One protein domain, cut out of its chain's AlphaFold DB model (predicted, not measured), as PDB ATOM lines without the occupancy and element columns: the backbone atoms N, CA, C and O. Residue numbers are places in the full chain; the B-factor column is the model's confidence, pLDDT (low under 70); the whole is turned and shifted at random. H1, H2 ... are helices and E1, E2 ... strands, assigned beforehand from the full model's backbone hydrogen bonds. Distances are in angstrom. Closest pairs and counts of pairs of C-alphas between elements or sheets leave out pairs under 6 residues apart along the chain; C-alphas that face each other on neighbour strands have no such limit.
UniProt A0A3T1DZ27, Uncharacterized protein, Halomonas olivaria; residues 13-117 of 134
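AT A GLANCE: This is residues 13 to 117 of the 134 residues of an uncharacterized protein of Halomonas olivaria (UniProt A0A3T1DZ27). A small twisted sheet of four short strands has one long helix, H2, running along one face, over E2 and only just over E1. H1 runs beside H2 but off the sheet, at one end of the long axis, and the loop with H4 that joins E3 to E4 reaches out at the other end; short H3 sits at the beginning of H2. The printed part has 105 residues with four named helices and four named strands, in the order H1 E1 H2 E2 H3 E3 H4 E4, and its class is mixed, helices and strands. The sheet is mixed, in the order E1, E2, E3, E4, with E3 and E4 antiparallel and the other neighbours parallel. The whole is compact, with a radius of gyration of the C-alphas of 14.3 A and spans of 44 by 31 by 23 A.

IN THESE COORDINATES: Begin with the sheet: E1 is residues 34 to 37, E2 residues 67 to 71, 12.6 A long, E3 residues 95 to 98, and E4 residues 110 to 113, ending at C-alpha 113 at (12.468, -34.144, 38.557). Find C-alpha 51 at (22.457, -52.783, 41.793); from there H2 runs 20.3 A to residue 64. H1, residues 13 to 25, begins at C-alpha 13 at (25.863, -53.661, 53.785) and is 18.1 A long. H3 is residues 85 to 89 and H4 residues 100 to 103.

HOW THE PARTS SIT: Look first at E1 and E2, parallel at 24 degrees, where N 35 and O 67 are 2.8 A apart, within hydrogen-bond range. E2 and E3 are parallel at 17 degrees, with N 70 and O 95 at 2.9 A. E3 and E4 are antiparallel at 157 degrees, with N 96 and O 112 at 2.7 A. E1, H2, E2 and E2, H3, E3 are strand-helix-strand units, two parallel neighbour strands with a helix between, each with a right-handed crossover. H2 is on the sheet, making two layers, a helix on one face of a sheet; its closest C-alphas to E2 are those of Thr 61 and Leu 68, 6.3 A. H2 touches H3 with residues 51 to 55 alone, closest at the C-alphas of Val 51 and Ser 89, 4.7 A. H3 only grazes the sheet, with residues 85 to 86. H1 and H2 are close but not clearly touching, at a shallow tilt of 20 degrees, the same way; their closest C-alphas, of Leu 16 and Leu 57, are 7.8 A apart. H1 and H4 are not on the sheet, and they are apart. In H1 and H2 every O i to N i+4 pair is within hydrogen-bond range; H3 has 0 of 1 but 2 of 2 O i to N i+3 pairs, and H4 is too short for an i+4 pair.

THE WHOLE: The two C-alphas farthest apart, of Ala 24 and Leu 106, are 43.7 A apart. The printed part has no cut. The links E1 to H2 and E2 to H3 are long, 13 residues each; in the first, residues 40 to 41 pair antiparallel with 47 to 48. The mean pLDDT of the printed part is 97.2, and no printed residue is under 70.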
ATOM      1  N   GLU A  13      26.355 -53.486  52.425       97.62
ATOM      2  CA  GLU A  13      25.863 -53.661  53.785       97.62
ATOM      3  C   GLU A  13      26.583 -52.735  54.765       97.62
ATOM      4  O   GLU A  13      25.920 -52.115  55.595       97.62
ATOM      5  N   ASP A  14      27.905 -52.580  54.633       97.81
ATOM      6  CA  ASP A  14      28.687 -51.667  55.476       97.81
ATOM      7  C   ASP A  14      28.199 -50.224  55.316       97.81
ATOM      8  O   ASP A  14      27.955 -49.525  56.297       97.81
ATOM      9  N   VAL A  15      27.982 -49.789  54.072       98.06
ATOM     10  CA  VAL A  15      27.523 -48.425  53.769       98.06
ATOM     11  C   VAL A  15      26.098 -48.190  54.273       98.06
ATOM     12  O   VAL A  15      25.799 -47.122  54.806       98.06
ATOM     13  N   LEU A  16      25.208 -49.175  54.144       97.94
ATOM     14  CA  LEU A  16      23.852 -49.074  54.693       97.94
ATOM     15  C   LEU A  16      23.866 -49.051  56.229       97.94
ATOM     16  O   LEU A  16      23.137 -48.262  56.825       97.94
ATOM     17  N   ALA A  17      24.738 -49.830  56.872       97.56
ATOM     18  CA  ALA A  17      24.909 -49.807  58.324       97.56
ATOM     19  C   ALA A  17      25.493 -48.474  58.830       97.56
ATOM     20  O   ALA A  17      25.103 -47.989  59.898       97.56
ATOM     21  N   GLU A  18      26.393 -47.845  58.066       97.62
ATOM     22  CA  GLU A  18      26.841 -46.472  58.333       97.62
ATOM     23  C   GLU A  18      25.663 -45.482  58.276       97.62
ATOM     24  O   GLU A  18      25.568 -44.604  59.137       97.62
ATOM     25  N   LEU A  19      24.742 -45.637  57.313       97.06
ATOM     26  CA  LEU A  19      23.549 -44.787  57.201       97.06
ATOM     27  C   LEU A  19      22.603 -44.975  58.388       97.06
ATOM     28  O   LEU A  19      22.124 -43.998  58.958       97.06
ATOM     29  N   ASP A  20      22.361 -46.225  58.782       96.81
ATOM     30  CA  ASP A  20      21.526 -46.549  59.939       96.81
ATOM     31  C   ASP A  20      22.133 -45.986  61.230       96.81
ATOM     32  O   ASP A  20      21.419 -45.451  62.081       96.81
ATOM     33  N   THR A  21      23.462 -46.048  61.361       97.75
ATOM     34  CA  THR A  21      24.179 -45.437  62.486       97.75
ATOM     35  C   THR A  21      23.977 -43.925  62.490       97.75
ATOM     36  O   THR A  21      23.579 -43.379  63.518       97.75
ATOM     37  N   LEU A  22      24.155 -43.258  61.344       97.06
ATOM     38  CA  LEU A  22      23.919 -41.819  61.198       97.06
ATOM     39  C   LEU A  22      22.493 -41.436  61.621       97.06
ATOM     40  O   LEU A  22      22.301 -40.456  62.347       97.06
ATOM     41  N   PHE A  23      21.501 -42.233  61.218       96.94
ATOM     42  CA  PHE A  23      20.109 -42.012  61.595       96.94
ATOM     43  C   PHE A  23      19.834 -42.203  63.087       96.94
ATOM     44  O   PHE A  23      18.985 -41.520  63.662       96.94
ATOM     45  N   ALA A  24      20.552 -43.122  63.727       96.44
ATOM     46  CA  ALA A  24      20.411 -43.390  65.150       96.44
ATOM     47  C   ALA A  24      21.131 -42.358  66.032       96.44
ATOM     48  O   ALA A  24      20.707 -42.137  67.168       96.44
ATOM     49  N   THR A  25      22.224 -41.755  65.550       97.75
ATOM     50  CA  THR A  25      23.118 -40.954  66.403       97.75
ATOM     51  C   THR A  25      23.153 -39.468  66.081       97.75
ATOM     52  O   THR A  25      23.432 -38.681  66.985       97.75
ATOM     53  N   GLU A  26      22.901 -39.065  64.834       96.62
ATOM     54  CA  GLU A  26      23.151 -37.686  64.388       96.62
ATOM     55  C   GLU A  26      21.907 -36.968  63.864       96.62
ATOM     56  O   GLU A  26      21.724 -35.786  64.159       96.62
ATOM     57  N   VAL A  27      21.039 -37.646  63.108       96.81
ATOM     58  CA  VAL A  27      19.858 -37.014  62.501       96.81
ATOM     59  C   VAL A  27      18.725 -38.013  62.334       96.81
ATOM     60  O   VAL A  27      18.903 -39.048  61.711       96.81
ATOM     61  N   VAL A  28      17.529 -37.705  62.837       96.44
ATOM     62  CA  VAL A  28      16.383 -38.594  62.592       96.44
ATOM     63  C   VAL A  28      15.997 -38.553  61.104       96.44
ATOM     64  O   VAL A  28      16.027 -37.469  60.511       96.44
ATOM     65  N   PRO A  29      15.623 -39.685  60.477       96.81
ATOM     66  CA  PRO A  29      15.334 -39.744  59.042       96.81
ATOM     67  C   PRO A  29      14.317 -38.702  58.561       96.81
ATOM     68  O   PRO A  29      14.458 -38.156  57.472       96.81
ATOM     69  N   GLU A  30      13.326 -38.366  59.388       95.69
ATOM     70  CA  GLU A  30      12.260 -37.408  59.072       95.69
ATOM     71  C   GLU A  30      12.765 -35.959  58.944       95.69
ATOM     72  O   GLU A  30      12.056 -35.093  58.430       95.69
ATOM     73  N   GLN A  31      13.982 -35.674  59.416       97.06
ATOM     74  CA  GLN A  31      14.655 -34.385  59.248       97.06
ATOM     75  C   GLN A  31      15.584 -34.353  58.026       97.06
ATOM     76  O   GLN A  31      16.139 -33.299  57.705       97.06
ATOM     77  N   VAL A  32      15.754 -35.476  57.327       98.19
ATOM     78  CA  VAL A  32      16.605 -35.569  56.141       98.19
ATOM     79  C   VAL A  32      15.782 -35.240  54.903       98.19
ATOM     80  O   VAL A  32      14.886 -35.976  54.509       98.19
ATOM     81  N   ALA A  33      16.106 -34.123  54.251       97.56
ATOM     82  CA  ALA A  33      15.387 -33.704  53.051       97.56
ATOM     83  C   ALA A  33      15.697 -34.596  51.838       97.56
ATOM     84  O   ALA A  33      14.796 -34.939  51.074       97.56
ATOM     85  N   ALA A  34      16.972 -34.947  51.638       98.25
ATOM     86  CA  ALA A  34      17.418 -35.668  50.455       98.25
ATOM     87  C   ALA A  34      18.704 -36.469  50.690       98.25
ATOM     88  O   ALA A  34      19.536 -36.092  51.514       98.25
ATOM     89  N   ILE A  35      18.893 -37.514  49.885       98.44
ATOM     90  CA  ILE A  35      20.168 -38.199  49.666       98.44
ATOM     91  C   ILE A  35      20.537 -38.037  48.191       98.44
ATOM     92  O   ILE A  35      19.733 -38.337  47.308       98.44
ATOM     93  N   LEU A  36      21.757 -37.568  47.932       98.31
ATOM     94  CA  LEU A  36      22.330 -37.452  46.593       98.31
ATOM     95  C   LEU A  36      23.372 -38.546  46.382       98.31
ATOM     96  O   LEU A  36      24.216 -38.767  47.249       98.31
ATOM     97  N   ILE A  37      23.316 -39.210  45.230       98.38
ATOM     98  CA  ILE A  37      24.243 -40.284  44.881       98.38
ATOM     99  C   ILE A  37      24.584 -40.293  43.390       98.38
ATOM    100  O   ILE A  37      23.705 -40.166  42.543       98.38
ATOM    101  N   GLU A  38      25.856 -40.506  43.065       98.44
ATOM    102  CA  GLU A  38      26.304 -40.838  41.710       98.44
ATOM    103  C   GLU A  38      26.070 -42.340  41.442       98.44
ATOM    104  O   GLU A  38      26.594 -43.159  42.194       98.44
ATOM    105  N   PRO A  39      25.350 -42.759  40.382       98.19
ATOM    106  CA  PRO A  39      25.191 -44.186  40.051       98.19
ATOM    107  C   PRO A  39      26.510 -44.887  39.695       98.19
ATOM    108  O   PRO A  39      26.666 -46.097  39.869       98.19
ATOM    109  N   VAL A  40      27.473 -44.121  39.184       97.88
ATOM    110  CA  VAL A  40      28.884 -44.500  39.102       97.88
ATOM    111  C   VAL A  40      29.666 -43.316  39.640       97.88
ATOM    112  O   VAL A  40      29.681 -42.267  38.999       97.88
ATOM    113  N   GLN A  41      30.308 -43.477  40.794       97.31
ATOM    114  CA  GLN A  41      31.092 -42.409  41.402       97.31
ATOM    115  C   GLN A  41      32.299 -42.107  40.517       97.31
ATOM    116  O   GLN A  41      33.206 -42.937  40.394       97.31
ATOM    117  N   GLY A  42      32.295 -40.943  39.875       94.31
ATOM    118  CA  GLY A  42      33.299 -40.584  38.884       94.31
ATOM    119  C   GLY A  42      34.643 -40.285  39.527       94.31
ATOM    120  O   GLY A  42      35.588 -41.074  39.444       94.31
ATOM    121  N   ASP A  43      34.708 -39.152  40.224       92.38
ATOM    122  CA  ASP A  43      35.951 -38.627  40.800       92.38
ATOM    123  C   ASP A  43      36.446 -39.459  42.004       92.38
ATOM    124  O   ASP A  43      37.618 -39.387  42.372       92.38
ATOM    125  N   GLY A  44      35.589 -40.322  42.562       88.19
ATOM    126  CA  GLY A  44      35.938 -41.315  43.587       88.19
ATOM    127  C   GLY A  44      36.701 -42.544  43.080       88.19
ATOM    128  O   GLY A  44      37.098 -43.400  43.876       88.19
ATOM    129  N   GLY A  45      36.930 -42.639  41.767       93.19
ATOM    130  CA  GLY A  45      37.690 -43.727  41.145       93.19
ATOM    131  C   GLY A  45      36.878 -44.617  40.210       93.19
ATOM    132  O   GLY A  45      37.207 -45.793  40.084       93.19
ATOM    133  N   PHE A  46      35.851 -44.069  39.552       94.12
ATOM    134  CA  PHE A  46      34.993 -44.777  38.595       94.12
ATOM    135  C   PHE A  46      34.350 -46.034  39.192       94.12
ATOM    136  O   PHE A  46      34.503 -47.133  38.659       94.12
ATOM    137  N   LEU A  47      33.646 -45.864  40.312       96.62
ATOM    138  CA  LEU A  47      33.064 -46.950  41.103       96.62
ATOM    139  C   LEU A  47      31.565 -47.101  40.802       96.62
ATOM    140  O   LEU A  47      30.771 -46.272  41.257       96.62
ATOM    141  N   PRO A  48      31.129 -48.134  40.056       96.94
ATOM    142  CA  PRO A  48      29.709 -48.388  39.849       96.94
ATOM    143  C   PRO A  48      29.063 -48.792  41.169       96.94
ATOM    144  O   PRO A  48      29.563 -49.692  41.846       96.94
ATOM    145  N   ALA A  49      27.957 -48.149  41.538       97.94
ATOM    146  CA  ALA A  49      27.193 -48.603  42.691       97.94
ATOM    147  C   ALA A  49      26.599 -49.994  42.388       97.94
ATOM    148  O   ALA A  49      26.030 -50.189  41.306       97.94
ATOM    149  N   PRO A  50      26.689 -50.960  43.319       98.06
ATOM    150  CA  PRO A  50      26.002 -52.236  43.180       98.06
ATOM    151  C   PRO A  50      24.497 -52.039  42.963       98.06
ATOM    152  O   PRO A  50      23.879 -51.138  43.541       98.06
ATOM    153  N   VAL A  51      23.887 -52.885  42.131       98.31
ATOM    154  CA  VAL A  51      22.457 -52.783  41.793       98.31
ATOM    155  C   VAL A  51      21.601 -52.916  43.049       98.31
ATOM    156  O   VAL A  51      20.698 -52.110  43.275       98.31
ATOM    157  N   GLU A  52      21.938 -53.883  43.891       98.06
ATOM    158  CA  GLU A  52      21.253 -54.191  45.141       98.06
ATOM    159  C   GLU A  52      21.362 -53.028  46.133       98.06
ATOM    160  O   GLU A  52      20.394 -52.707  46.820       98.06
ATOM    161  N   PHE A  53      22.505 -52.335  46.156       98.50
ATOM    162  CA  PHE A  53      22.700 -51.148  46.985       98.50
ATOM    163  C   PHE A  53      21.784 -50.000  46.557       98.50
ATOM    164  O   PHE A  53      21.093 -49.419  47.389       98.50
ATOM    165  N   MET A  54      21.724 -49.701  45.257       98.62
ATOM    166  CA  MET A  54      20.855 -48.641  44.728       98.62
ATOM    167  C   MET A  54      19.374 -48.940  44.980       98.62
ATOM    168  O   MET A  54      18.605 -48.038  45.315       98.62
ATOM    169  N   GLN A  55      18.972 -50.206  44.863       98.75
ATOM    170  CA  GLN A  55      17.613 -50.651  45.180       98.75
ATOM    171  C   GLN A  55      17.305 -50.519  46.676       98.75
ATOM    172  O   GLN A  55      16.252 -49.989  47.035       98.75
ATOM    173  N   ALA A  56      18.226 -50.933  47.548       98.69
ATOM    174  CA  ALA A  56      18.080 -50.782  48.993       98.69
ATOM    175  C   ALA A  56      18.006 -49.304  49.406       98.69
ATOM    176  O   ALA A  56      17.140 -48.928  50.198       98.69
ATOM    177  N   LEU A  57      18.848 -48.449  48.819       98.62
ATOM    178  CA  LEU A  57      18.836 -47.008  49.052       98.62
ATOM    179  C   LEU A  57      17.525 -46.369  48.574       98.62
ATOM    180  O   LEU A  57      16.953 -45.526  49.273       98.62
ATOM    181  N   ARG A  58      16.991 -46.792  47.421       98.75
ATOM    182  CA  ARG A  58      15.673 -46.341  46.954       98.75
ATOM    183  C   ARG A  58      14.563 -46.753  47.919       98.75
ATOM    184  O   ARG A  58      13.770 -45.897  48.303       98.75
ATOM    185  N   ALA A  59      14.530 -48.011  48.350       98.69
ATOM    186  CA  ALA A  59      13.519 -48.492  49.291       98.69
ATOM    187  C   ALA A  59      13.604 -47.773  50.649       98.69
ATOM    188  O   ALA A  59      12.586 -47.450  51.260       98.69
ATOM    189  N   LEU A  60      14.821 -47.489  51.122       98.38
ATOM    190  CA  LEU A  60      15.062 -46.717  52.340       98.38
ATOM    191  C   LEU A  60      14.543 -45.285  52.205       98.38
ATOM    192  O   LEU A  60      13.819 -44.810  53.077       98.38
ATOM    193  N   THR A  61      14.878 -44.609  51.110       98.56
ATOM    194  CA  THR A  61      14.442 -43.225  50.887       98.56
ATOM    195  C   THR A  61      12.920 -43.127  50.749       98.56
ATOM    196  O   THR A  61      12.319 -42.249  51.357       98.56
ATOM    197  N   GLU A  62      12.268 -44.072  50.064       98.44
ATOM    198  CA  GLU A  62      10.799 -44.153  50.005       98.44
ATOM    199  C   GLU A  62      10.169 -44.367  51.385       98.44
ATOM    200  O   GLU A  62       9.213 -43.677  51.738       98.44
ATOM    201  N   ARG A  63      10.727 -45.280  52.190       98.06
ATOM    202  CA  ARG A  63      10.227 -45.584  53.539       98.06
ATOM    203  C   ARG A  63      10.217 -44.360  54.454       98.06
ATOM    204  O   ARG A  63       9.305 -44.228  55.264       98.06
ATOM    205  N   HIS A  64      11.219 -43.494  54.335       97.81
ATOM    206  CA  HIS A  64      11.372 -42.315  55.191       97.81
ATOM    207  C   HIS A  64      10.880 -41.012  54.541       97.81
ATOM    208  O   HIS A  64      10.966 -39.958  55.159       97.81
ATOM    209  N   GLY A  65      10.356 -41.060  53.309       97.25
ATOM    210  CA  GLY A  65       9.953 -39.855  52.574       97.25
ATOM    211  C   GLY A  65      11.125 -38.940  52.195       97.25
ATOM    212  O   GLY A  65      10.927 -37.744  51.990       97.25
ATOM    213  N   ILE A  66      12.336 -39.493  52.104       98.56
ATOM    214  CA  ILE A  66      13.560 -38.779  51.741       98.56
ATOM    215  C   ILE A  66      13.649 -38.695  50.215       98.56
ATOM    216  O   ILE A  66      13.443 -39.685  49.512       98.56
ATOM    217  N   VAL A  67      14.005 -37.524  49.691       98.38
ATOM    218  CA  VAL A  67      14.216 -37.330  48.250       98.38
ATOM    219  C   VAL A  67      15.497 -38.036  47.809       98.38
ATOM    220  O   VAL A  67      16.580 -37.731  48.301       98.38
ATOM    221  N   LEU A  68      15.410 -38.944  46.844       98.75
ATOM    222  CA  LEU A  68      16.573 -39.537  46.189       98.75
ATOM    223  C   LEU A  68      16.952 -38.725  44.950       98.75
ATOM    224  O   LEU A  68      16.170 -38.613  44.004       98.75
ATOM    225  N   ILE A  69      18.174 -38.203  44.937       98.81
ATOM    226  CA  ILE A  69      18.749 -37.470  43.811       98.81
ATOM    227  C   ILE A  69      19.828 -38.340  43.168       98.81
ATOM    228  O   ILE A  69      20.820 -38.667  43.815       98.81
ATOM    229  N   ALA A  70      19.654 -38.692  41.895       98.69
ATOM    230  CA  ALA A  70      20.719 -39.311  41.113       98.69
ATOM    231  C   ALA A  70      21.572 -38.220  40.454       98.69
ATOM    232  O   ALA A  70      21.070 -37.437  39.643       98.69
ATOM    233  N   ASP A  71      22.857 -38.163  40.791       98.62
ATOM    234  CA  ASP A  71      23.799 -37.298  40.095       98.62
ATOM    235  C   ASP A  71      24.247 -37.952  38.787       98.62
ATOM    236  O   ASP A  71      25.075 -38.862  38.761       98.62
ATOM    237  N   GLU A  72      23.656 -37.493  37.687       98.62
ATOM    238  CA  GLU A  72      23.913 -37.986  36.335       98.62
ATOM    239  C   GLU A  72      24.806 -37.029  35.547       98.62
ATOM    240  O   GLU A  72      24.886 -37.104  34.316       98.62
ATOM    241  N   ILE A  73      25.514 -36.121  36.228       97.88
ATOM    242  CA  ILE A  73      26.393 -35.168  35.557       97.88
ATOM    243  C   ILE A  73      27.450 -35.919  34.738       97.88
ATOM    244  O   ILE A  73      27.753 -35.503  33.621       97.88
ATOM    245  N   GLN A  74      28.038 -36.997  35.268       96.69
ATOM    246  CA  GLN A  74      29.048 -37.778  34.544       96.69
ATOM    247  C   GLN A  74      28.450 -38.977  33.792       96.69
ATOM    248  O   GLN A  74      28.842 -39.233  32.649       96.69
ATOM    249  N   THR A  75      27.514 -39.695  34.413       97.62
ATOM    250  CA  THR A  75      26.950 -40.955  33.901       97.62
ATOM    251  C   THR A  75      25.826 -40.780  32.883       97.62
ATOM    252  O   THR A  75      25.569 -41.708  32.111       97.62
ATOM    253  N   GLY A  76      25.194 -39.607  32.833       97.25
ATOM    254  CA  GLY A  76      24.086 -39.334  31.928       97.25
ATOM    255  C   GLY A  76      24.494 -39.235  30.455       97.25
ATOM    256  O   GLY A  76      25.672 -39.141  30.092       97.25
ATOM    257  N   PHE A  77      23.477 -39.208  29.593       97.62
ATOM    258  CA  PHE A  77      23.575 -39.084  28.134       97.62
ATOM    259  C   PHE A  77      24.418 -40.185  27.482       97.62
ATOM    260  O   PHE A  77      25.279 -39.914  26.644       97.62
ATOM    261  N   GLY A  78      24.174 -41.444  27.855       97.12
ATOM    262  CA  GLY A  78      24.748 -42.593  27.147       97.12
ATOM    263  C   GLY A  78      26.112 -43.063  27.648       97.12
ATOM    264  O   GLY A  78      26.623 -44.053  27.122       97.12
ATOM    265  N   ARG A  79      26.718 -42.413  28.656       96.81
ATOM    266  CA  ARG A  79      28.088 -42.733  29.109       96.81
ATOM    267  C   ARG A  79      28.258 -44.199  29.513       96.81
ATOM    268  O   ARG A  79      29.323 -44.767  29.291       96.81
ATOM    269  N   THR A  80      27.217 -44.794  30.090       96.94
ATOM    270  CA  THR A  80      27.200 -46.175  30.594       96.94
ATOM    271  C   THR A  80      26.451 -47.143  29.666       96.94
ATOM    272  O   THR A  80      26.160 -48.271  30.057       96.94
ATOM    273  N   GLY A  81      26.085 -46.716  28.450       97.38
ATOM    274  CA  GLY A  81      25.292 -47.504  27.493       97.38
ATOM    275  C   GLY A  81      23.768 -47.412  27.670       97.38
ATOM    276  O   GLY A  81      23.032 -47.895  26.813       97.38
ATOM    277  N   LYS A  82      23.295 -46.760  28.736       97.81
ATOM    278  CA  LYS A  82      21.894 -46.362  28.957       97.81
ATOM    279  C   LYS A  82      21.766 -44.838  28.943       97.81
ATOM    280  O   LYS A  82      22.786 -44.151  29.004       97.81
ATOM    281  N   MET A  83      20.545 -44.296  28.837       97.69
ATOM    282  CA  MET A  83      20.371 -42.832  28.818       97.69
ATOM    283  C   MET A  83      20.885 -42.221  30.124       97.69
ATOM    284  O   MET A  83      21.623 -41.237  30.089       97.69
ATOM    285  N   PHE A  84      20.559 -42.859  31.246       98.44
ATOM    286  CA  PHE A  84      21.019 -42.499  32.581       98.44
ATOM    287  C   PHE A  84      21.606 -43.727  33.294       98.44
ATOM    288  O   PHE A  84      21.192 -44.862  33.053       98.44
ATOM    289  N   GLY A  85      22.592 -43.512  34.160       98.31
ATOM    290  CA  GLY A  85      23.238 -44.539  34.973       98.31
ATOM    291  C   GLY A  85      22.286 -45.265  35.928       98.31
ATOM    292  O   GLY A  85      22.357 -46.491  36.015       98.31
ATOM    293  N   PHE A  86      21.358 -44.561  36.583       98.50
ATOM    294  CA  PHE A  86      20.411 -45.166  37.536       98.50
ATOM    295  C   PHE A  86      19.521 -46.244  36.892       98.50
ATOM    296  O   PHE A  86      19.037 -47.146  37.577       98.50
ATOM    297  N   GLU A  87      19.320 -46.192  35.568       98.56
ATOM    298  CA  GLU A  87      18.505 -47.162  34.829       98.56
ATOM    299  C   GLU A  87      19.091 -48.579  34.896       98.56
ATOM    300  O   GLU A  87      18.368 -49.560  34.699       98.56
ATOM    301  N   HIS A  88      20.396 -48.731  35.145       98.44
ATOM    302  CA  HIS A  88      21.026 -50.041  35.367       98.44
ATOM    303  C   HIS A  88      20.532 -50.723  36.640       98.44
ATOM    304  O   HIS A  88      20.487 -51.948  36.684       98.44
ATOM    305  N   SER A  89      20.087 -49.952  37.630       98.56
ATOM    306  CA  SER A  89      19.591 -50.475  38.906       98.56
ATOM    307  C   SER A  89      18.074 -50.674  38.940       98.56
ATOM    308  O   SER A  89      17.547 -51.146  39.945       98.56
ATOM    309  N   HIS A  90      17.365 -50.344  37.853       98.25
ATOM    310  CA  HIS A  90      15.903 -50.442  37.750       98.25
ATOM    311  C   HIS A  90      15.140 -49.640  38.819       98.25
ATOM    312  O   HIS A  90      14.050 -50.029  39.232       98.25
ATOM    313  N   ILE A  91      15.708 -48.514  39.253       98.38
ATOM    314  CA  ILE A  91      15.062 -47.581  40.183       98.38
ATOM    315  C   ILE A  91      14.601 -46.318  39.456       98.38
ATOM    316  O   ILE A  91      15.084 -46.004  38.369       98.38
ATOM    317  N   GLN A  92      13.713 -45.561  40.096       97.75
ATOM    318  CA  GLN A  92      13.348 -44.215  39.672       97.75
ATOM    319  C   GLN A  92      13.720 -43.213  40.783       97.75
ATOM    320  O   GLN A  92      13.109 -43.240  41.859       97.75
ATOM    321  N   PRO A  93      14.734 -42.354  40.573       98.38
ATOM    322  CA  PRO A  93      15.034 -41.275  41.503       98.38
ATOM    323  C   PRO A  93      13.962 -40.181  41.425       98.38
ATOM    324  O   PRO A  93      13.189 -40.088  40.468       98.38
ATOM    325  N   ASP A  94      13.925 -39.342  42.450       98.44
ATOM    326  CA  ASP A  94      12.973 -38.238  42.559       98.44
ATOM    327  C   ASP A  94      13.444 -37.025  41.749       98.44
ATOM    328  O   ASP A  94      12.647 -36.379  41.062       98.44
ATOM    329  N   LEU A  95      14.756 -36.771  41.792       98.50
ATOM    330  CA  LEU A  95      15.457 -35.759  41.010       98.50
ATOM    331  C   LEU A  95      16.695 -36.358  40.330       98.50
ATOM    332  O   LEU A  95      17.288 -37.327  40.804       98.50
ATOM    333  N   VAL A  96      17.119 -35.729  39.241       98.56
ATOM    334  CA  VAL A  96      18.321 -36.061  38.480       98.56
ATOM    335  C   VAL A  96      19.071 -34.773  38.159       98.56
ATOM    336  O   VAL A  96      18.485 -33.846  37.595       98.56
ATOM    337  N   THR A  97      20.361 -34.698  38.485       98.62
ATOM    338  CA  THR A  97      21.215 -33.589  38.034       98.62
ATOM    339  C   THR A  97      21.872 -33.947  36.704       98.62
ATOM    340  O   THR A  97      22.340 -35.063  36.499       98.62
ATOM    341  N   VAL A  98      21.893 -33.002  35.765       98.56
ATOM    342  CA  VAL A  98      22.444 -33.200  34.418       98.56
ATOM    343  C   VAL A  98      23.344 -32.033  34.031       98.56
ATOM    344  O   VAL A  98      23.011 -30.875  34.268       98.56
ATOM    345  N   ALA A  99      24.489 -32.321  33.416       97.94
ATOM    346  CA  ALA A  99      25.373 -31.328  32.798       97.94
ATOM    347  C   ALA A  99      26.339 -32.048  31.837       97.94
ATOM    348  O   ALA A  99      25.950 -33.028  31.200       97.94
ATOM    349  N   LYS A 100      27.591 -31.578  31.728       96.06
ATOM    350  CA  LYS A 100      28.685 -32.176  30.935       96.06
ATOM    351  C   LYS A 100      28.229 -32.599  29.530       96.06
ATOM    352  O   LYS A 100      28.091 -31.747  28.654       96.06
ATOM    353  N   SER A 101      27.996 -33.898  29.320       95.75
ATOM    354  CA  SER A 101      27.579 -34.480  28.040       95.75
ATOM    355  C   SER A 101      26.297 -33.840  27.492       95.75
ATOM    356  O   SER A 101      26.176 -33.726  26.277       95.75
ATOM    357  N   LEU A 102      25.407 -33.335  28.360       96.81
ATOM    358  CA  LEU A 102      24.223 -32.551  27.981       96.81
ATOM    359  C   LEU A 102      24.570 -31.409  27.019       96.81
ATOM    360  O   LEU A 102      23.864 -31.172  26.044       96.81
ATOM    361  N   GLY A 103      25.644 -30.679  27.324       94.81
ATOM    362  CA  GLY A 103      26.032 -29.476  26.598       94.81
ATOM    363  C   GLY A 103      26.974 -29.713  25.430       94.81
ATOM    364  O   GLY A 103      27.220 -28.782  24.670       94.81
ATOM    365  N   GLY A 104      27.569 -30.905  25.312       93.69
ATOM    366  CA  GLY A 104      28.570 -31.189  24.277       93.69
ATOM    367  C   GLY A 104      29.745 -30.194  24.244       93.69
ATOM    368  O   GLY A 104      30.308 -29.958  23.181       93.69
ATOM    369  N   GLY A 105      30.087 -29.579  25.384       93.12
ATOM    370  CA  GLY A 105      31.101 -28.517  25.486       93.12
ATOM    371  C   GLY A 105      30.542 -27.108  25.721       93.12
ATOM    372  O   GLY A 105      31.312 -26.201  26.031       93.12
ATOM    373  N   LEU A 106      29.223 -26.914  25.638       97.38
ATOM    374  CA  LEU A 106      28.559 -25.674  26.048       97.38
ATOM    375  C   LEU A 106      28.292 -25.650  27.565       97.38
ATOM    376  O   LEU A 106      27.995 -26.698  28.148       97.38
ATOM    377  N   PRO A 107      28.351 -24.472  28.216       96.88
ATOM    378  CA  PRO A 107      28.049 -24.335  29.637       96.88
ATOM    379  C   PRO A 107      26.536 -24.413  29.874       96.88
ATOM    380  O   PRO A 107      25.831 -23.405  29.853       96.88
ATOM    381  N   ILE A 108      26.036 -25.625  30.094       97.56
ATOM    382  CA  ILE A 108      24.638 -25.885  30.437       97.56
ATOM    383  C   ILE A 108      24.546 -26.999  31.478       97.56
ATOM    384  O   ILE A 108      25.264 -28.002  31.425       97.56
ATOM    385  N   SER A 109      23.643 -26.806  32.429       98.19
ATOM    386  CA  SER A 109      23.255 -27.790  33.428       98.19
ATOM    387  C   SER A 109      21.752 -27.710  33.669       98.19
ATOM    388  O   SER A 109      21.086 -26.760  33.251       98.19
ATOM    389  N   GLY A 110      21.211 -28.721  34.333       97.56
ATOM    390  CA  GLY A 110      19.811 -28.775  34.700       97.56
ATOM    391  C   GLY A 110      19.566 -29.720  35.863       97.56
ATOM    392  O   GLY A 110      20.393 -30.568  36.198       97.56
ATOM    393  N   VAL A 111      18.391 -29.558  36.454       97.56
ATOM    394  CA  VAL A 111      17.801 -30.517  37.382       97.56
ATOM    395  C   VAL A 111      16.491 -30.961  36.753       97.56
ATOM    396  O   VAL A 111      15.667 -30.129  36.373       97.56
ATOM    397  N   VAL A 112      16.328 -32.266  36.597       96.62
ATOM    398  CA  VAL A 112      15.105 -32.899  36.106       96.62
ATOM    399  C   VAL A 112      14.464 -33.601  37.289       96.62
ATOM    400  O   VAL A 112      15.163 -34.180  38.110       96.62
ATOM    401  N   GLY A 113      13.146 -33.552  37.414       95.88
ATOM    402  CA  GLY A 113      12.468 -34.144  38.557       95.88
ATOM    403  C   GLY A 113      11.019 -34.465  38.271       95.88
ATOM    404  O   GLY A 113      10.473 -34.053  37.243       95.88
ATOM    405  N   ARG A 114      10.390 -35.182  39.201       94.06
ATOM    406  CA  ARG A 114       8.948 -35.442  39.133       94.06
ATOM    407  C   ARG A 114       8.161 -34.131  39.129       94.06
ATOM    408  O   ARG A 114       8.562 -33.149  39.760       94.06
ATOM    409  N   THR A 115       7.032 -34.117  38.424       93.00
ATOM    410  CA  THR A 115       6.217 -32.915  38.203       93.00
ATOM    411  C   THR A 115       5.874 -32.214  39.509       93.00
ATOM    412  O   THR A 115       6.097 -31.014  39.640       93.00
ATOM    413  N   GLU A 116       5.388 -32.953  40.500       91.31
ATOM    414  CA  GLU A 116       5.008 -32.418  41.804       91.31
ATOM    415  C   GLU A 116       6.177 -31.753  42.539       91.31
ATOM    416  O   GLU A 116       5.964 -30.779  43.252       91.31
ATOM    417  N   MET A 117       7.414 -32.206  42.315       90.56
ATOM    418  CA  MET A 117       8.605 -31.595  42.909       90.56
ATOM    419  C   MET A 117       9.039 -30.339  42.163       90.56
ATOM    420  O   MET A 117       9.410 -29.353  42.792       90.56
TER     421      MET A 117